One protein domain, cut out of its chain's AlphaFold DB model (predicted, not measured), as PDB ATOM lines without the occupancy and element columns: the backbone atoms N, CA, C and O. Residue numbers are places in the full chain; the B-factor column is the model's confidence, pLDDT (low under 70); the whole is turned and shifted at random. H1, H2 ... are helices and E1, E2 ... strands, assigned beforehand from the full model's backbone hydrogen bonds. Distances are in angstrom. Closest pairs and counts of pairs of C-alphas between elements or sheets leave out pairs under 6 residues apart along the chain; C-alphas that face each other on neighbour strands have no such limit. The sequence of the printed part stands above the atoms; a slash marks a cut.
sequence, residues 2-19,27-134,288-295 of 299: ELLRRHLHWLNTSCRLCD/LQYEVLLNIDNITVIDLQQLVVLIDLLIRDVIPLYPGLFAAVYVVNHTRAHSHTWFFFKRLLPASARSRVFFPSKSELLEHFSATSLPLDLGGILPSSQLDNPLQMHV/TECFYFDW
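This is residues 2 to 19, 27 to 134 and 288 to 295 of the 299 residues of the protein "CRAL-TRIO domain-containing protein" of Wolfiporia cocos (strain MD-104) (UniProt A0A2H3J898). A short pair of parallel strands, E2 and E1, runs side by side through the core, with H2 and H3 set off to one side of it and H5 with the long unnamed stretch 108 to 128 on the other. Residues 13 to 19 of H1 stick out as a free arm, and H6 packs on the other end of H1. The printed part has 134 residues with six named helices and three named strands, in the order H1 E1 H2 E2 H3 H4 H5 H6 E3, and its class is mostly helix. The sheet runs E2 E1 E3, with E2 and E1 parallel and E3 meeting E1 only at a point. The whole is compact, with a radius of gyration of the C-alphas of 15.7 A and spans of 46 by 35 by 27 A.

In the sheet, E1, residues 29 to 34, is the inner strand, and E2, residues 65 to 71, is its parallel neighbour at 17 degrees; N 33 and O 69 are 2.8 A apart and N 31 and O 67 are 2.9 A apart, both within hydrogen-bond range. E3, residues 291 to 293, meets E1 only at a point, where C-alphas 32 and 292 face each other at 5.4 A. Residues 68 to 69 of E2 also pair, parallel, with residues 96 to 97. H2, residues 40 to 57, is not on the sheet; E1, H2 and E2 form a strand-helix-strand unit, two parallel neighbour strands with a helix between them in the chain, and its crossover is right-handed. H2 and H3, residues 75 to 87, only just touch, with 3 pairs of C-alphas within 8 A, the closest being those of Asp 51 and Leu 87 at 7.3 A, at a shallow tilt of 30 degrees, the same way. H4, residues 90 to 93, is close to H3 but not clearly touching it, the closest C-alphas being those of Lys 85 and Arg 93 at 6.3 A; H4 only grazes the sheet, with residues 92 to 93. H5, residues 101 to 107, only grazes the sheet with residues 101 to 104, and only just, with 5 pairs of C-alphas within 10 A. H1, residues 2 to 19, touches H6, residues 129 to 134, with residues 3 to 7 alone; the closest C-alphas are those of Leu 3 and Leu 130 at 6.7 A, at a steep tilt of 66 degrees, opposite ways. In H5 every O i to N i+4 pair is within hydrogen-bond range, against 13 of 14 in H1, 12 of 14 in H2, 5 of 9 in H3 and 1 of 2 in H6, while H4 is too short for such a pair.

H1 begins at C-alpha 2, (-9.840, -43.719, 22.758), and is 26.1 A long from first to last C-alpha; H2 is 24.6 A and H3 19.9 A. E1 begins at C-alpha 29, (-19.134, -35.664, 18.334), and is 15.8 A long, and E2 is 16.5 A. E3 ends at C-alpha 293, (-13.770, -28.604, 24.548).

The two C-alphas farthest apart are those of Asp 19 and Ile 41, 47.4 A. Residues 20 to 26 and 135 to 287 are not printed, with gaps of 17.3 A and 25.8 A between the C-alphas on either side. The link from H5 to H6 is long, with 21 residues. The mean pLDDT of the printed part is 85.8, and residues 288 to 295 are under 70.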
ATOM      1  N   GLU A   2      -9.234 -42.500  22.188       86.81
ATOM      2  CA  GLU A   2      -9.840 -43.719  22.758       86.81
ATOM      3  C   GLU A   2     -10.776 -43.425  23.945       86.81
ATOM      4  O   GLU A   2     -11.851 -44.008  24.040       86.81
ATOM      5  N   LEU A   3     -10.425 -42.450  24.793       88.44
ATOM      6  CA  LEU A   3     -11.305 -41.982  25.870       88.44
ATOM      7  C   LEU A   3     -12.641 -41.430  25.352       88.44
ATOM      8  O   LEU A   3     -13.680 -41.756  25.906       88.44
ATOM      9  N   LEU A   4     -12.637 -40.672  24.248       89.38
ATOM     10  CA  LEU A   4     -13.872 -40.179  23.625       89.38
ATOM     11  C   LEU A   4     -14.730 -41.331  23.100       89.38
ATOM     12  O   LEU A   4     -15.947 -41.302  23.253       89.38
ATOM     13  N   ARG A   5     -14.107 -42.361  22.511       90.00
ATOM     14  CA  ARG A   5     -14.816 -43.563  22.052       90.00
ATOM     15  C   ARG A   5     -15.454 -44.318  23.219       90.00
ATOM     16  O   ARG A   5     -16.607 -44.727  23.112       90.00
ATOM     17  N   ARG A   6     -14.725 -44.489  24.328       90.50
ATOM     18  CA  ARG A   6     -15.248 -45.104  25.559       90.50
ATOM     19  C   ARG A   6     -16.391 -44.290  26.149       90.50
ATOM     20  O   ARG A   6     -17.422 -44.868  26.465       90.50
ATOM     21  N   HIS A   7     -16.252 -42.969  26.190       91.00
ATOM     22  CA  HIS A   7     -17.316 -42.083  26.647       91.00
ATOM     23  C   HIS A   7     -18.570 -42.188  25.765       91.00
ATOM     24  O   HIS A   7     -19.671 -42.325  26.284       91.00
ATOM     25  N   LEU A   8     -18.411 -42.248  24.438       90.94
ATOM     26  CA  LEU A   8     -19.531 -42.421  23.504       90.94
ATOM     27  C   LEU A   8     -20.231 -43.770  23.716       90.94
ATOM     28  O   LEU A   8     -21.455 -43.877  23.647       90.94
ATOM     29  N   HIS A   9     -19.450 -44.819  23.978       91.69
ATOM     30  CA  HIS A   9     -19.988 -46.125  24.332       91.69
ATOM     31  C   HIS A   9     -20.776 -46.066  25.646       91.69
ATOM     32  O   HIS A   9     -21.901 -46.555  25.683       91.69
ATOM     33  N   TRP A  10     -20.222 -45.412  26.669       91.94
ATOM     34  CA  TRP A  10     -20.859 -45.226  27.970       91.94
ATOM     35  C   TRP A  10     -22.159 -44.411  27.890       91.94
ATOM     36  O   TRP A  10     -23.153 -44.800  28.498       91.94
ATOM     37  N   LEU A  11     -22.201 -43.332  27.099       90.19
ATOM     38  CA  LEU A  11     -23.430 -42.561  26.865       90.19
ATOM     39  C   LEU A  11     -24.503 -43.436  26.217       90.19
ATOM     40  O   LEU A  11     -25.636 -43.495  26.683       90.19
ATOM     41  N   ASN A  12     -24.137 -44.193  25.184       91.44
ATOM     42  CA  ASN A  12     -25.076 -45.079  24.503       91.44
ATOM     43  C   ASN A  12     -25.618 -46.197  25.393       91.44
ATOM     44  O   ASN A  12     -26.775 -46.584  25.237       91.44
ATOM     45  N   THR A  13     -24.805 -46.753  26.293       91.50
ATOM     46  CA  THR A  13     -25.276 -47.771  27.239       91.50
ATOM     47  C   THR A  13     -26.126 -47.151  28.343       91.50
ATOM     48  O   THR A  13     -27.161 -47.720  28.676       91.50
ATOM     49  N   SER A  14     -25.756 -45.972  28.847       89.88
ATOM     50  CA  SER A  14     -26.480 -45.274  29.917       89.88
ATOM     51  C   SER A  14     -27.835 -44.735  29.446       89.88
ATOM     52  O   SER A  14     -28.855 -45.002  30.078       89.88
ATOM     53  N   CYS A  15     -27.899 -44.068  28.289       83.31
ATOM     54  CA  CYS A  15     -29.152 -43.536  27.740       83.31
ATOM     55  C   CYS A  15     -30.160 -44.639  27.393       83.31
ATOM     56  O   CYS A  15     -31.363 -44.458  27.572       83.31
ATOM     57  N   ARG A  16     -29.685 -45.812  26.942       81.06
ATOM     58  CA  ARG A  16     -30.555 -46.972  26.684       81.06
ATOM     59  C   ARG A  16     -31.278 -47.464  27.936       81.06
ATOM     60  O   ARG A  16     -32.366 -48.014  27.804       81.06
ATOM     61  N   LEU A  17     -30.678 -47.295  29.115       81.25
ATOM     62  CA  LEU A  17     -31.272 -47.730  30.377       81.25
ATOM     63  C   LEU A  17     -32.369 -46.773  30.854       81.25
ATOM     64  O   LEU A  17     -33.365 -47.233  31.401       81.25
ATOM     65  N   CYS A  18     -32.212 -45.468  30.623       77.56
ATOM     66  CA  CYS A  18     -33.139 -44.462  31.146       77.56
ATOM     67  C   CYS A  18     -34.405 -44.283  30.295       77.56
ATOM     68  O   CYS A  18     -35.475 -44.043  30.845       77.56
ATOM     69  N   ASP A  19     -34.300 -44.372  28.965       79.56
ATOM     70  CA  ASP A  19     -35.354 -43.843  28.087       79.56
ATOM     71  C   ASP A  19     -36.377 -44.903  27.629       79.56
ATOM     72  O   ASP A  19     -37.464 -44.562  27.167       79.56
ATOM     73  N   LEU A  27     -23.418 -41.447  17.634       90.94
ATOM     74  CA  LEU A  27     -22.297 -42.024  16.877       90.94
ATOM     75  C   LEU A  27     -21.119 -41.066  16.743       90.94
ATOM     76  O   LEU A  27     -20.011 -41.505  16.441       90.94
ATOM     77  N   GLN A  28     -21.361 -39.768  16.910       93.56
ATOM     78  CA  GLN A  28     -20.438 -38.728  16.484       93.56
ATOM     79  C   GLN A  28     -20.438 -37.573  17.480       93.56
ATOM     80  O   GLN A  28     -21.457 -37.295  18.107       93.56
ATOM     81  N   TYR A  29     -19.296 -36.902  17.586       92.94
ATOM     82  CA  TYR A  29     -19.134 -35.664  18.334       92.94
ATOM     83  C   TYR A  29     -19.132 -34.460  17.404       92.94
ATOM     84  O   TYR A  29     -18.567 -34.503  16.305       92.94
ATOM     85  N   GLU A  30     -19.679 -33.364  17.905       94.00
ATOM     86  CA  GLU A  30     -19.451 -32.029  17.371       94.00
ATOM     87  C   GLU A  30     -18.480 -31.307  18.294       94.00
ATOM     88  O   GLU A  30     -18.667 -31.278  19.509       94.00
ATOM     89  N   VAL A  31     -17.394 -30.792  17.723       92.69
ATOM     90  CA  VAL A  31     -16.304 -30.180  18.487       92.69
ATOM     91  C   VAL A  31     -16.325 -28.683  18.259       92.69
ATOM     92  O   VAL A  31     -16.176 -28.237  17.123       92.69
ATOM     93  N   LEU A  32     -16.441 -27.906  19.331       94.25
ATOM     94  CA  LEU A  32     -16.167 -26.473  19.289       94.25
ATOM     95  C   LEU A  32     -14.710 -26.218  19.677       94.25
ATOM     96  O   LEU A  32     -14.269 -26.615  20.752       94.25
ATOM     97  N   LEU A  33     -13.975 -25.556  18.787       92.19
ATOM     98  CA  LEU A  33     -12.592 -25.144  18.976       92.19
ATOM     99  C   LEU A  33     -12.550 -23.624  19.132       92.19
ATOM    100  O   LEU A  33     -12.677 -22.890  18.148       92.19
ATOM    101  N   ASN A  34     -12.363 -23.158  20.363       91.75
ATOM    102  CA  ASN A  34     -12.111 -21.751  20.642       91.75
ATOM    103  C   ASN A  34     -10.634 -21.440  20.391       91.75
ATOM    104  O   ASN A  34      -9.763 -22.009  21.044       91.75
ATOM    105  N   ILE A  35     -10.362 -20.575  19.411       91.06
ATOM    106  CA  ILE A  35      -8.996 -20.166  19.051       91.06
ATOM    107  C   ILE A  35      -8.684 -18.722  19.440       91.06
ATOM    108  O   ILE A  35      -7.745 -18.122  18.909       91.06
ATOM    109  N   ASP A  36      -9.470 -18.155  20.353       88.50
ATOM    110  CA  ASP A  36      -9.176 -16.839  20.894       88.50
ATOM    111  C   ASP A  36      -7.837 -16.863  21.652       88.50
ATOM    112  O   ASP A  36      -7.518 -17.828  22.346       88.50
ATOM    113  N   ASN A  37      -7.035 -15.810  21.504       83.50
ATOM    114  CA  ASN A  37      -5.702 -15.659  22.115       83.50
ATOM    115  C   ASN A  37      -4.591 -16.626  21.651       83.50
ATOM    116  O   ASN A  37      -3.509 -16.625  22.241       83.50
ATOM    117  N   ILE A  38      -4.785 -17.405  20.580       83.88
ATOM    118  CA  ILE A  38      -3.705 -18.239  20.024       83.88
ATOM    119  C   ILE A  38      -2.653 -17.346  19.346       83.88
ATOM    120  O   ILE A  38      -2.950 -16.594  18.411       83.88
ATOM    121  N   THR A  39      -1.396 -17.429  19.794       81.00
ATOM    122  CA  THR A  39      -0.290 -16.667  19.200       81.00
ATOM    123  C   THR A  39       0.231 -17.330  17.920       81.00
ATOM    124  O   THR A  39      -0.023 -18.498  17.624       81.00
ATOM    125  N   VAL A  40       1.025 -16.603  17.127       75.75
ATOM    126  CA  VAL A  40       1.621 -17.147  15.889       75.75
ATOM    127  C   VAL A  40       2.550 -18.343  16.164       75.75
ATOM    128  O   VAL A  40       2.698 -19.216  15.306       75.75
ATOM    129  N   ILE A  41       3.165 -18.406  17.349       74.50
ATOM    130  CA  ILE A  41       4.030 -19.523  17.761       74.50
ATOM    131  C   ILE A  41       3.190 -20.795  17.934       74.50
ATOM    132  O   ILE A  41       3.567 -21.864  17.447       74.50
ATOM    133  N   ASP A  42       2.004 -20.655  18.516       77.88
ATOM    134  CA  ASP A  42       1.073 -21.755  18.762       77.88
ATOM    135  C   ASP A  42       0.504 -22.319  17.454       77.88
ATOM    136  O   ASP A  42       0.274 -23.523  17.338       77.88
ATOM    137  N   LEU A  43       0.387 -21.497  16.402       77.75
ATOM    138  CA  LEU A  43      -0.006 -21.979  15.072       77.75
ATOM    139  C   LEU A  43       0.972 -23.018  14.508       77.75
ATOM    140  O   LEU A  43       0.544 -23.938  13.808       77.75
ATOM    141  N   GLN A  44       2.275 -22.914  14.794       80.12
ATOM    142  CA  GLN A  44       3.236 -23.929  14.349       80.12
ATOM    143  C   GLN A  44       3.036 -25.255  15.085       80.12
ATOM    144  O   GLN A  44       3.125 -26.317  14.464       80.12
ATOM    145  N   GLN A  45       2.743 -25.202  16.384       82.12
ATOM    146  CA  GLN A  45       2.425 -26.394  17.171       82.12
ATOM    147  C   GLN A  45       1.106 -27.018  16.707       82.12
ATOM    148  O   GLN A  45       1.036 -28.234  16.523       82.12
ATOM    149  N   LEU A  46       0.111 -26.186  16.392       82.75
ATOM    150  CA  LEU A  46      -1.162 -26.619  15.827       82.75
ATOM    151  C   LEU A  46      -0.969 -27.373  14.505       82.75
ATOM    152  O   LEU A  46      -1.637 -28.374  14.281       82.75
ATOM    153  N   VAL A  47      -0.024 -26.966  13.645       83.31
ATOM    154  CA  VAL A  47       0.312 -27.720  12.419       83.31
ATOM    155  C   VAL A  47       0.822 -29.118  12.734       83.31
ATOM    156  O   VAL A  47       0.377 -30.073  12.101       83.31
ATOM    157  N   VAL A  48       1.735 -29.251  13.697       84.69
ATOM    158  CA  VAL A  48       2.264 -30.565  14.098       84.69
ATOM    159  C   VAL A  48       1.145 -31.433  14.656       84.69
ATOM    160  O   VAL A  48       1.037 -32.608  14.317       84.69
ATOM    161  N   LEU A  49       0.280 -30.847  15.474       81.69
ATOM    162  CA  LEU A  49      -0.814 -31.562  16.100       81.69
ATOM    163  C   LEU A  49      -1.906 -31.961  15.093       81.69
ATOM    164  O   LEU A  49      -2.408 -33.080  15.150       81.69
ATOM    165  N   ILE A  50      -2.219 -31.101  14.125       84.38
ATOM    166  CA  ILE A  50      -3.109 -31.434  13.008       84.38
ATOM    167  C   ILE A  50      -2.498 -32.547  12.150       84.38
ATOM    168  O   ILE A  50      -3.220 -33.454  11.749       84.38
ATOM    169  N   ASP A  51      -1.187 -32.528  11.894       85.12
ATOM    170  CA  ASP A  51      -0.507 -33.604  11.161       85.12
ATOM    171  C   ASP A  51      -0.617 -34.944  11.907       85.12
ATOM    172  O   ASP A  51      -1.014 -35.945  11.312       85.12
ATOM    173  N   LEU A  52      -0.375 -34.950  13.224       82.94
ATOM    174  CA  LEU A  52      -0.566 -36.128  14.083       82.94
ATOM    175  C   LEU A  52      -2.023 -36.606  14.082       82.94
ATOM    176  O   LEU A  52      -2.291 -37.799  13.938       82.94
ATOM    177  N   LEU A  53      -2.981 -35.681  14.182       83.75
ATOM    178  CA  LEU A  53      -4.405 -35.995  14.124       83.75
ATOM    179  C   LEU A  53      -4.761 -36.657  12.785       83.75
ATOM    180  O   LEU A  53      -5.435 -37.685  12.746       83.75
ATOM    181  N   ILE A  54      -4.291 -36.099  11.674       85.31
ATOM    182  CA  ILE A  54      -4.602 -36.610  10.338       85.31
ATOM    183  C   ILE A  54      -3.946 -37.961  10.093       85.31
ATOM    184  O   ILE A  54      -4.576 -38.844   9.511       85.31
ATOM    185  N   ARG A  55      -2.687 -38.116  10.502       85.50
ATOM    186  CA  ARG A  55      -1.900 -39.301  10.175       85.50
ATOM    187  C   ARG A  55      -2.222 -40.482  11.073       85.50
ATOM    188  O   ARG A  55      -2.315 -41.600  10.573       85.50
ATOM    189  N   ASP A  56      -2.408 -40.228  12.361       86.25
ATOM    190  CA  ASP A  56      -2.485 -41.296  13.351       86.25
ATOM    191  C   ASP A  56      -3.919 -41.470  13.878       86.25
ATOM    192  O   ASP A  56      -4.350 -42.592  14.118       86.25
ATOM    193  N   VAL A  57      -4.707 -40.394  14.008       83.75
ATOM    194  CA  VAL A  57      -6.033 -40.460  14.652       83.75
ATOM    195  C   VAL A  57      -7.176 -40.708  13.668       83.75
ATOM    196  O   VAL A  57      -7.985 -41.610  13.891       83.75
ATOM    197  N   ILE A  58      -7.284 -39.913  12.600       86.00
ATOM    198  CA  ILE A  58      -8.403 -40.006  11.644       86.00
ATOM    199  C   ILE A  58      -8.544 -41.417  11.039       86.00
ATOM    200  O   ILE A  58      -9.679 -41.893  10.956       86.00
ATOM    201  N   PRO A  59      -7.459 -42.121  10.652       86.62
ATOM    202  CA  PRO A  59      -7.573 -43.464  10.086       86.62
ATOM    203  C   PRO A  59      -8.068 -44.505  11.092       86.62
ATOM    204  O   PRO A  59      -8.731 -45.460  10.697       86.62
ATOM    205  N   LEU A  60      -7.757 -44.326  12.380       89.00
ATOM    206  CA  LEU A  60      -8.161 -45.249  13.444       89.00
ATOM    207  C   LEU A  60      -9.617 -45.044  13.874       89.00
ATOM    208  O   LEU A  60     -10.273 -45.996  14.291       89.00
ATOM    209  N   TYR A  61     -10.127 -43.815  13.765       89.06
ATOM    210  CA  TYR A  61     -11.466 -43.451  14.229       89.06
ATOM    211  C   TYR A  61     -12.271 -42.719  13.142       89.06
ATOM    212  O   TYR A  61     -12.689 -41.568  13.340       89.06
ATOM    213  N   PRO A  62     -12.509 -43.355  11.979       87.38
ATOM    214  CA  PRO A  62     -13.267 -42.730  10.908       87.38
ATOM    215  C   PRO A  62     -14.700 -42.469  11.376       87.38
ATOM    216  O   PRO A  62     -15.398 -43.367  11.838       87.38
ATOM    217  N   GLY A  63     -15.153 -41.222  11.248       87.69
ATOM    218  CA  GLY A  63     -16.525 -40.856  11.595       87.69
ATOM    219  C   GLY A  63     -16.763 -40.465  13.051       87.69
ATOM    220  O   GLY A  63     -17.896 -40.118  13.352       87.69
ATOM    221  N   LEU A  64     -15.744 -40.444  13.922       91.00
ATOM    222  CA  LEU A  64     -15.932 -40.022  15.319       91.00
ATOM    223  C   LEU A  64     -16.379 -38.558  15.440       91.00
ATOM    224  O   LEU A  64     -17.115 -38.216  16.357       91.00
ATOM    225  N   PHE A  65     -15.948 -37.702  14.514       91.44
ATOM    226  CA  PHE A  65     -16.348 -36.300  14.459       91.44
ATOM    227  C   PHE A  65     -17.341 -36.066  13.320       91.44
ATOM    228  O   PHE A  65     -17.024 -36.350  12.156       91.44
ATOM    229  N   ALA A  66     -18.513 -35.534  13.659       93.56
ATOM    230  CA  ALA A  66     -19.514 -35.063  12.706       93.56
ATOM    231  C   ALA A  66     -19.075 -33.725  12.109       93.56
ATOM    232  O   ALA A  66     -18.916 -33.605  10.894       93.56
ATOM    233  N   ALA A  67     -18.791 -32.765  12.991       94.56
ATOM    234  CA  ALA A  67     -18.416 -31.405  12.651       94.56
ATOM    235  C   ALA A  67     -17.390 -30.842  13.646       94.56
ATOM    236  O   ALA A  67     -17.331 -31.242  14.809       94.56
ATOM    237  N   VAL A  68     -16.568 -29.911  13.170       93.56
ATOM    238  CA  VAL A  68     -15.621 -29.136  13.974       93.56
ATOM    239  C   VAL A  68     -15.855 -27.660  13.677       93.56
ATOM    240  O   VAL A  68     -15.664 -27.217  12.547       93.56
ATOM    241  N   TYR A  69     -16.256 -26.898  14.683       95.50
ATOM    242  CA  TYR A  69     -16.553 -25.477  14.578       95.50
ATOM    243  C   TYR A  69     -15.410 -24.669  15.177       95.50
ATOM    244  O   TYR A  69     -15.110 -24.791  16.361       95.50
ATOM    245  N   VAL A  70     -14.767 -23.837  14.363       94.44
ATOM    246  CA  VAL A  70     -13.674 -22.964  14.797       94.44
ATOM    247  C   VAL A  70     -14.236 -21.577  15.105       94.44
ATOM    248  O   VAL A  70     -14.564 -20.800  14.201       94.44
ATOM    249  N   VAL A  71     -14.360 -21.280  16.396       95.62
ATOM    250  CA  VAL A  71     -14.966 -20.054  16.935       95.62
ATOM    251  C   VAL A  71     -13.907 -19.036  17.352       95.62
ATOM    252  O   VAL A  71     -12.751 -19.381  17.584       95.62
ATOM    253  N   ASN A  72     -14.307 -17.760  17.390       94.00
ATOM    254  CA  ASN A  72     -13.429 -16.607  17.643       94.00
ATOM    255  C   ASN A  72     -12.219 -16.527  16.695       94.00
ATOM    256  O   ASN A  72     -11.146 -16.043  17.042       94.00
ATOM    257  N   HIS A  73     -12.392 -16.983  15.455       91.75
ATOM    258  CA  HIS A  73     -11.341 -16.898  14.457       91.75
ATOM    259  C   HIS A  73     -11.187 -15.461  13.947       91.75
ATOM    260  O   HIS A  73     -12.157 -14.793  13.588       91.75
ATOM    261  N   THR A  74      -9.950 -14.976  13.849       90.31
ATOM    262  CA  THR A  74      -9.685 -13.714  13.140       90.31
ATOM    263  C   THR A  74      -9.541 -13.961  11.641       90.31
ATOM    264  O   THR A  74      -9.258 -15.076  11.196       90.31
ATOM    265  N   ARG A  75      -9.639 -12.898  10.835       86.38
ATOM    266  CA  ARG A  75      -9.411 -12.978   9.384       86.38
ATOM    267  C   ARG A  75      -8.061 -13.619   9.034       86.38
ATOM    268  O   ARG A  75      -7.965 -14.342   8.046       86.38
ATOM    269  N   ALA A  76      -7.032 -13.393   9.854       86.19
ATOM    270  CA  ALA A  76      -5.723 -14.019   9.678       86.19
ATOM    271  C   ALA A  76      -5.800 -15.553   9.791       86.19
ATOM    272  O   ALA A  76      -5.240 -16.256   8.952       86.19
ATOM    273  N   HIS A  77      -6.569 -16.078  10.749       85.06
ATOM    274  CA  HIS A  77      -6.781 -17.517  10.918       85.06
ATOM    275  C   HIS A  77      -7.510 -18.139   9.721       85.06
ATOM    276  O   HIS A  77      -7.127 -19.219   9.263       85.06
ATOM    277  N   SER A  78      -8.491 -17.436   9.141       84.94
ATOM    278  CA  SER A  78      -9.172 -17.881   7.916       84.94
ATOM    279  C   SER A  78      -8.207 -18.019   6.733       84.94
ATOM    280  O   SER A  78      -8.364 -18.915   5.903       84.94
ATOM    281  N   HIS A  79      -7.177 -17.168   6.652       85.81
ATOM    282  CA  HIS A  79      -6.118 -17.319   5.651       85.81
ATOM    283  C   HIS A  79      -5.233 -18.533   5.943       85.81
ATOM    284  O   HIS A  79      -4.937 -19.304   5.028       85.81
ATOM    285  N   THR A  80      -4.866 -18.762   7.206       84.69
ATOM    286  CA  THR A  80      -4.080 -19.939   7.603       84.69
ATOM    287  C   THR A  80      -4.815 -21.244   7.282       84.69
ATOM    288  O   THR A  80      -4.206 -22.214   6.824       84.69
ATOM    289  N   TRP A  81      -6.143 -21.254   7.410       86.75
ATOM    290  CA  TRP A  81      -6.985 -22.391   7.046       86.75
ATOM    291  C   TRP A  81      -6.791 -22.866   5.600       86.75
ATOM    292  O   TRP A  81      -6.844 -24.067   5.338       86.75
ATOM    293  N   PHE A  82      -6.474 -21.973   4.654       86.75
ATOM    294  CA  PHE A  82      -6.160 -22.371   3.277       86.75
ATOM    295  C   PHE A  82      -4.982 -23.358   3.200       86.75
ATOM    296  O   PHE A  82      -5.002 -24.287   2.389       86.75
ATOM    297  N   PHE A  83      -3.979 -23.197   4.066       84.88
ATOM    298  CA  PHE A  83      -2.846 -24.118   4.151       84.88
ATOM    299  C   PHE A  83      -3.251 -25.436   4.813       84.88
ATOM    300  O   PHE A  83      -2.931 -26.503   4.287       84.88
ATOM    301  N   PHE A  84      -4.025 -25.381   5.898       85.62
ATOM    302  CA  PHE A  84      -4.515 -26.575   6.595       85.62
ATOM    303  C   PHE A  84      -5.439 -27.441   5.731       85.62
ATOM    304  O   PHE A  84      -5.314 -28.666   5.735       85.62
ATOM    305  N   LYS A  85      -6.287 -26.830   4.893       88.44
ATOM    306  CA  LYS A  85      -7.123 -27.549   3.913       88.44
ATOM    307  C   LYS A  85      -6.317 -28.436   2.962       88.44
ATOM    308  O   LYS A  85      -6.887 -29.352   2.381       88.44
ATOM    309  N   ARG A  86      -5.029 -28.160   2.741       88.69
ATOM    310  CA  ARG A  86      -4.172 -28.999   1.886       88.69
ATOM    311  C   ARG A  86      -3.639 -30.232   2.607       88.69
ATOM    312  O   ARG A  86      -3.271 -31.189   1.939       88.69
ATOM    313  N   LEU A  87      -3.582 -30.191   3.935       85.44
ATOM    314  CA  LEU A  87      -3.140 -31.309   4.765       85.44
ATOM    315  C   LEU A  87      -4.298 -32.265   5.055       85.44
ATOM    316  O   LEU A  87      -4.098 -33.471   5.149       85.44
ATOM    317  N   LEU A  88      -5.516 -31.732   5.157       86.25
ATOM    318  CA  LEU A  88      -6.700 -32.508   5.507       86.25
ATOM    319  C   LEU A  88      -7.227 -33.361   4.338       86.25
ATOM    320  O   LEU A  88      -7.371 -32.858   3.218       86.25
ATOM    321  N   PRO A  89      -7.619 -34.623   4.595       87.06
ATOM    322  CA  PRO A  89      -8.300 -35.453   3.611       87.06
ATOM    323  C   PRO A  89      -9.666 -34.865   3.236       87.06
ATOM    324  O   PRO A  89     -10.293 -34.140   4.012       87.06
ATOM    325  N   ALA A  90     -10.155 -35.201   2.037       88.75
ATOM    326  CA  ALA A  90     -11.385 -34.629   1.487       88.75
ATOM    327  C   ALA A  90     -12.597 -34.763   2.423       88.75
ATOM    328  O   ALA A  90     -13.350 -33.802   2.562       88.75
ATOM    329  N   SER A  91     -12.718 -35.901   3.109       86.94
ATOM    330  CA  SER A  91     -13.783 -36.195   4.072       86.94
ATOM    331  C   SER A  91     -13.752 -35.322   5.328       86.94
ATOM    332  O   SER A  91     -14.804 -35.063   5.902       86.94
ATOM    333  N   ALA A  92     -12.570 -34.871   5.760       87.00
ATOM    334  CA  ALA A  92     -12.421 -34.002   6.925       87.00
ATOM    335  C   ALA A  92     -12.662 -32.530   6.564       87.00
ATOM    336  O   ALA A  92     -13.219 -31.782   7.357       87.00
ATOM    337  N   ARG A  93     -12.297 -32.110   5.345       90.88
ATOM    338  CA  ARG A  93     -12.437 -30.708   4.907       90.88
ATOM    339  C   ARG A  93     -13.878 -30.212   4.898       90.88
ATOM    340  O   ARG A  93     -14.090 -29.039   5.175       90.88
ATOM    341  N   SER A  94     -14.840 -31.075   4.575       91.94
ATOM    342  CA  SER A  94     -16.266 -30.719   4.553       91.94
ATOM    343  C   SER A  94     -16.906 -30.667   5.941       91.94
ATOM    344  O   SER A  94     -18.074 -30.322   6.042       91.94
ATOM    345  N   ARG A  95     -16.166 -31.045   6.990       91.88
ATOM    346  CA  ARG A  95     -16.659 -31.108   8.371       91.88
ATOM    347  C   ARG A  95     -16.143 -29.971   9.240       91.88
ATOM    348  O   ARG A  95     -16.558 -29.871  10.385       91.88
ATOM    349  N   VAL A  96     -15.213 -29.156   8.740       93.06
ATOM    350  CA  VAL A  96     -14.661 -28.038   9.509       93.06
ATOM    351  C   VAL A  96     -15.296 -26.734   9.051       93.06
ATOM    352  O   VAL A  96     -15.158 -26.342   7.888       93.06
ATOM    353  N   PHE A  97     -15.951 -26.057   9.984       94.38
ATOM    354  CA  PHE A  97     -16.717 -24.838   9.768       94.38
ATOM    355  C   PHE A  97     -16.106 -23.669  10.539       94.38
ATOM    356  O   PHE A  97     -15.508 -23.842  11.600       94.38
ATOM    357  N   PHE A  98     -16.269 -22.468   9.991       95.06
ATOM    358  CA  PHE A  98     -15.803 -21.206  10.574       95.06
ATOM    359  C   PHE A  98     -17.012 -20.283  10.736       95.06
ATOM    360  O   PHE A  98     -17.111 -19.299   9.999       95.06
ATOM    361  N   PRO A  99     -17.970 -20.640  11.607       95.81
ATOM    362  CA  PRO A  99     -19.221 -19.908  11.711       95.81
ATOM    363  C   PRO A  99     -19.004 -18.521  12.322       95.81
ATOM    364  O   PRO A  99     -18.101 -18.310  13.142       95.81
ATOM    365  N   SER A 100     -19.868 -17.579  11.953       94.94
ATOM    366  CA  SER A 100     -20.061 -16.353  12.732       94.94
ATOM    367  C   SER A 100     -20.804 -16.646  14.049       94.94
ATOM    368  O   SER A 100     -21.416 -17.701  14.204       94.94
ATOM    369  N   LYS A 101     -20.775 -15.726  15.028       94.31
ATOM    370  CA  LYS A 101     -21.476 -15.928  16.317       94.31
ATOM    371  C   LYS A 101     -22.987 -16.147  16.143       94.31
ATOM    372  O   LYS A 101     -23.571 -16.943  16.864       94.31
ATOM    373  N   SER A 102     -23.611 -15.477  15.172       95.12
ATOM    374  CA  SER A 102     -25.030 -15.668  14.852       95.12
ATOM    375  C   SER A 102     -25.309 -17.018  14.189       95.12
ATOM    376  O   SER A 102     -26.278 -17.668  14.556       95.12
ATOM    377  N   GLU A 103     -24.448 -17.471  13.270       96.12
ATOM    378  CA  GLU A 103     -24.565 -18.807  12.651       96.12
ATOM    379  C   GLU A 103     -24.381 -19.924  13.684       96.12
ATOM    380  O   GLU A 103     -25.032 -20.963  13.619       96.12
ATOM    381  N   LEU A 104     -23.510 -19.708  14.673       95.75
ATOM    382  CA  LEU A 104     -23.301 -20.658  15.760       95.75
ATOM    383  C   LEU A 104     -24.590 -20.888  16.565       95.75
ATOM    384  O   LEU A 104     -24.907 -22.030  16.882       95.75
ATOM    385  N   LEU A 105     -25.344 -19.820  16.843       95.50
ATOM    386  CA  LEU A 105     -26.635 -19.874  17.542       95.50
ATOM    387  C   LEU A 105     -27.773 -20.450  16.684       95.50
ATOM    388  O   LEU A 105     -28.801 -20.854  17.219       95.50
ATOM    389  N   GLU A 106     -27.612 -20.490  15.360       95.75
ATOM    390  CA  GLU A 106     -28.547 -21.179  14.467       95.75
ATOM    391  C   GLU A 106     -28.336 -22.700  14.509       95.75
ATOM    392  O   GLU A 106     -29.297 -23.468  14.463       95.75
ATOM    393  N   HIS A 107     -27.081 -23.138  14.633       94.44
ATOM    394  CA  HIS A 107     -26.733 -24.556  14.741       94.44
ATOM    395  C   HIS A 107     -26.956 -25.128  16.141       94.44
ATOM    396  O   HIS A 107     -27.317 -26.297  16.278       94.44
ATOM    397  N   PHE A 108     -26.742 -24.320  17.175       95.38
ATOM    398  CA  PHE A 108     -26.735 -24.763  18.560       95.38
ATOM    399  C   PHE A 108     -27.729 -23.974  19.404       95.38
ATOM    400  O   PHE A 108     -27.805 -22.750  19.316       95.38
ATOM    401  N   SER A 109     -28.458 -24.669  20.280       94.75
ATOM    402  CA  SER A 109     -29.351 -24.004  21.228       94.75
ATOM    403  C   SER A 109     -28.557 -23.078  22.152       94.75
ATOM    404  O   SER A 109     -27.508 -23.450  22.676       94.75
ATOM    405  N   ALA A 110     -29.088 -21.888  22.437       95.50
ATOM    406  CA  ALA A 110     -28.456 -20.949  23.365       95.50
ATOM    407  C   ALA A 110     -28.234 -21.556  24.766       95.50
ATOM    408  O   ALA A 110     -27.327 -21.145  25.485       95.50
ATOM    409  N   THR A 111     -29.030 -22.557  25.152       95.69
ATOM    410  CA  THR A 111     -28.915 -23.254  26.440       95.69
ATOM    411  C   THR A 111     -27.757 -24.251  26.512       95.69
ATOM    412  O   THR A 111     -27.337 -24.584  27.614       95.69
ATOM    413  N   SER A 112     -27.251 -24.746  25.377       92.94
ATOM    414  CA  SER A 112     -26.128 -25.695  25.332       92.94
ATOM    415  C   SER A 112     -24.779 -25.017  25.095       92.94
ATOM    416  O   SER A 112     -23.736 -25.658  25.209       92.94
ATOM    417  N   LEU A 113     -24.782 -23.721  24.768       95.38
ATOM    418  CA  LEU A 113     -23.570 -22.947  24.534       95.38
ATOM    419  C   LEU A 113     -23.113 -22.196  25.796       95.38
ATOM    420  O   LEU A 113     -23.946 -21.617  26.499       95.38
ATOM    421  N   PRO A 114     -21.791 -22.129  26.047       95.06
ATOM    422  CA  PRO A 114     -21.219 -21.268  27.075       95.06
ATOM    423  C   PRO A 114     -21.523 -19.781  26.858       95.06
ATOM    424  O   PRO A 114     -21.597 -19.313  25.715       95.06
ATOM    425  N   LEU A 115     -21.606 -19.023  27.954       94.88
ATOM    426  CA  LEU A 115     -21.819 -17.570  27.952       94.88
ATOM    427  C   LEU A 115     -20.787 -16.827  27.087       94.88
ATOM    428  O   LEU A 115     -21.143 -15.934  26.320       94.88
ATOM    429  N   ASP A 116     -19.525 -17.256  27.129       93.25
ATOM    430  CA  ASP A 116     -18.418 -16.644  26.376       93.25
ATOM    431  C   ASP A 116     -18.591 -16.769  24.848       93.25
ATOM    432  O   ASP A 116     -18.094 -15.948  24.069       93.25
ATOM    433  N   LEU A 117     -19.344 -17.781  24.406       94.25
ATOM    434  CA  LEU A 117     -19.702 -18.006  23.005       94.25
ATOM    435  C   LEU A 117     -21.069 -17.417  22.624       94.25
ATOM    436  O   LEU A 117     -21.502 -17.581  21.484       94.25
ATOM    437  N   GLY A 118     -21.722 -16.694  23.537       93.62
ATOM    438  CA  GLY A 118     -23.035 -16.084  23.326       93.62
ATOM    439  C   GLY A 118     -24.220 -16.965  23.728       93.62
ATOM    440  O   GLY A 118     -25.347 -16.642  23.359       93.62
ATOM    441  N   GLY A 119     -23.985 -18.063  24.449       95.38
ATOM    442  CA  GLY A 119     -25.048 -18.865  25.054       95.38
ATOM    443  C   GLY A 119     -25.422 -18.400  26.464       95.38
ATOM    444  O   GLY A 119     -25.130 -17.278  26.868       95.38
ATOM    445  N   ILE A 120     -26.099 -19.269  27.211       96.69
ATOM    446  CA  ILE A 120     -26.614 -18.999  28.567       96.69
ATOM    447  C   ILE A 120     -25.902 -19.884  29.606       96.69
ATOM    448  O   ILE A 120     -25.985 -19.624  30.807       96.69
ATOM    449  N   LEU A 121     -25.178 -20.920  29.168       94.50
ATOM    450  CA  LEU A 121     -24.547 -21.881  30.065       94.50
ATOM    451  C   LEU A 121     -23.320 -21.247  30.752       94.50
ATOM    452  O   LEU A 121     -22.408 -20.775  30.068       94.50
ATOM    453  N   PRO A 122     -23.250 -21.220  32.093       93.94
ATOM    454  CA  PRO A 122     -22.064 -20.736  32.784       93.94
ATOM    455  C   PRO A 122     -20.899 -21.714  32.585       93.94
ATOM    456  O   PRO A 122     -21.063 -22.927  32.727       93.94
ATOM    457  N   SER A 123     -19.700 -21.192  32.319       87.12
ATOM    458  CA  SER A 123     -18.508 -21.997  32.005       87.12
ATOM    459  C   SER A 123     -18.119 -22.981  33.124       87.12
ATOM    460  O   SER A 123     -17.495 -24.001  32.857       87.12
ATOM    461  N   SER A 124     -18.539 -22.730  34.370       88.75
ATOM    462  CA  SER A 124     -18.321 -23.626  35.515       88.75
ATOM    463  C   SER A 124     -19.193 -24.887  35.519       88.75
ATOM    464  O   SER A 124     -18.869 -25.831  36.229       88.75
ATOM    465  N   GLN A 125     -20.312 -24.896  34.790       87.25
ATOM    466  CA  GLN A 125     -21.203 -26.061  34.668       87.25
ATOM    467  C   GLN A 125     -20.833 -26.961  33.492       87.25
ATOM    468  O   GLN A 125     -21.510 -27.952  33.226       87.25
ATOM    469  N   LEU A 126     -19.794 -26.597  32.747       84.94
ATOM    470  CA  LEU A 126     -19.389 -27.360  31.596       84.94
ATOM    471  C   LEU A 126     -18.597 -28.588  32.051       84.94
ATOM    472  O   LEU A 126     -17.395 -28.519  32.317       84.94
ATOM    473  N   ASP A 127     -19.297 -29.712  32.153       83.69
ATOM    474  CA  ASP A 127     -18.686 -30.976  32.538       83.69
ATOM    475  C   ASP A 127     -17.599 -31.369  31.539       83.69
ATOM    476  O   ASP A 127     -17.805 -31.383  30.325       83.69
ATOM    477  N   ASN A 128     -16.424 -31.730  32.059       84.88
ATOM    478  CA  ASN A 128     -15.364 -32.293  31.240       84.88
ATOM    479  C   ASN A 128     -15.546 -33.819  31.169       84.88
ATOM    480  O   ASN A 128     -15.168 -34.527  32.111       84.88
ATOM    481  N   PRO A 129     -16.054 -34.370  30.050       79.69
ATOM    482  CA  PRO A 129     -16.376 -35.795  29.954       79.69
ATOM    483  C   PRO A 129     -15.141 -36.701  30.078       79.69
ATOM    484  O   PRO A 129     -15.246 -37.898  30.376       79.69
ATOM    485  N   LEU A 130     -13.940 -36.154  29.853       79.56
ATOM    486  CA  LEU A 130     -12.699 -36.912  29.972       79.56
ATOM    487  C   LEU A 130     -12.253 -37.077  31.424       79.56
ATOM    488  O   LEU A 130     -11.618 -38.087  31.728       79.56
ATOM    489  N   GLN A 131     -12.596 -36.145  32.318       83.69
ATOM    490  CA  GLN A 131     -12.166 -36.214  33.719       83.69
ATOM    491  C   GLN A 131     -12.710 -37.457  34.425       83.69
ATOM    492  O   GLN A 131     -11.976 -38.092  35.182       83.69
ATOM    493  N   MET A 132     -13.941 -37.873  34.102       80.56
ATOM    494  CA  MET A 132     -14.547 -39.092  34.652       80.56
ATOM    495  C   MET A 132     -13.653 -40.325  34.440       80.56
ATOM    496  O   MET A 132     -13.431 -41.107  35.359       80.56
ATOM    497  N   HIS A 133     -13.061 -40.451  33.251       79.19
ATOM    498  CA  HIS A 133     -12.230 -41.600  32.888       79.19
ATOM    499  C   HIS A 133     -10.793 -41.497  33.416       79.19
ATOM    500  O   HIS A 133     -10.124 -42.513  33.607       79.19
ATOM    501  N   VAL A 134     -10.284 -40.280  33.622       82.56
ATOM    502  CA  VAL A 134      -8.953 -40.069  34.210       82.56
ATOM    503  C   VAL A 134      -8.969 -40.462  35.688       82.56
ATOM    504  O   VAL A 134      -8.075 -41.181  36.139       82.56
ATOM    505  N   THR A 288     -28.510 -31.440  17.310       42.03
ATOM    506  CA  THR A 288     -27.332 -32.079  17.905       42.03
ATOM    507  C   THR A 288     -27.023 -31.505  19.288       42.03
ATOM    508  O   THR A 288     -27.188 -30.314  19.547       42.03
ATOM    509  N   GLU A 289     -26.584 -32.376  20.199       41.50
ATOM    510  CA  GLU A 289     -26.040 -31.978  21.499       41.50
ATOM    511  C   GLU A 289     -24.584 -31.530  21.333       41.50
ATOM    512  O   GLU A 289     -23.762 -32.223  20.729       41.50
ATOM    513  N   CYS A 290     -24.277 -30.345  21.857       40.44
ATOM    514  CA  CYS A 290     -22.995 -29.671  21.686       40.44
ATOM    515  C   CYS A 290     -22.122 -29.920  22.909       40.44
ATOM    516  O   CYS A 290     -22.533 -29.631  24.031       40.44
ATOM    517  N   PHE A 291     -20.889 -30.367  22.689       46.75
ATOM    518  CA  PHE A 291     -19.884 -30.448  23.743       46.75
ATOM    519  C   PHE A 291     -18.794 -29.412  23.471       46.75
ATOM    520  O   PHE A 291     -18.196 -29.383  22.391       46.75
ATOM    521  N   TYR A 292     -18.534 -28.545  24.448       39.94
ATOM    522  CA  TYR A 292     -17.442 -27.579  24.375       39.94
ATOM    523  C   TYR A 292     -16.166 -28.214  24.929       39.94
ATOM    524  O   TYR A 292     -16.157 -28.792  26.012       39.94
ATOM    525  N   PHE A 293     -15.088 -28.127  24.153       44.69
ATOM    526  CA  PHE A 293     -13.770 -28.604  24.548       44.69
ATOM    527  C   PHE A 293     -12.825 -27.414  24.630       44.69
ATOM    528  O   PHE A 293     -12.474 -26.825  23.608       44.69
ATOM    529  N   ASP A 294     -12.377 -27.092  25.842       40.34
ATOM    530  CA  ASP A 294     -11.273 -26.159  26.021       40.34
ATOM    531  C   ASP A 294      -9.946 -26.874  25.720       40.34
ATOM    532  O   ASP A 294      -9.466 -27.721  26.483       40.34
ATOM    533  N   TRP A 295      -9.389 -26.576  24.547       36.19
ATOM    534  CA  TRP A 295      -8.216 -27.247  23.986       36.19
ATOM    535  C   TRP A 295      -6.917 -26.954  24.747       36.19
ATOM    536  O   TRP A 295      -5.987 -27.758  24.672       36.19
TER     537      TRP A 295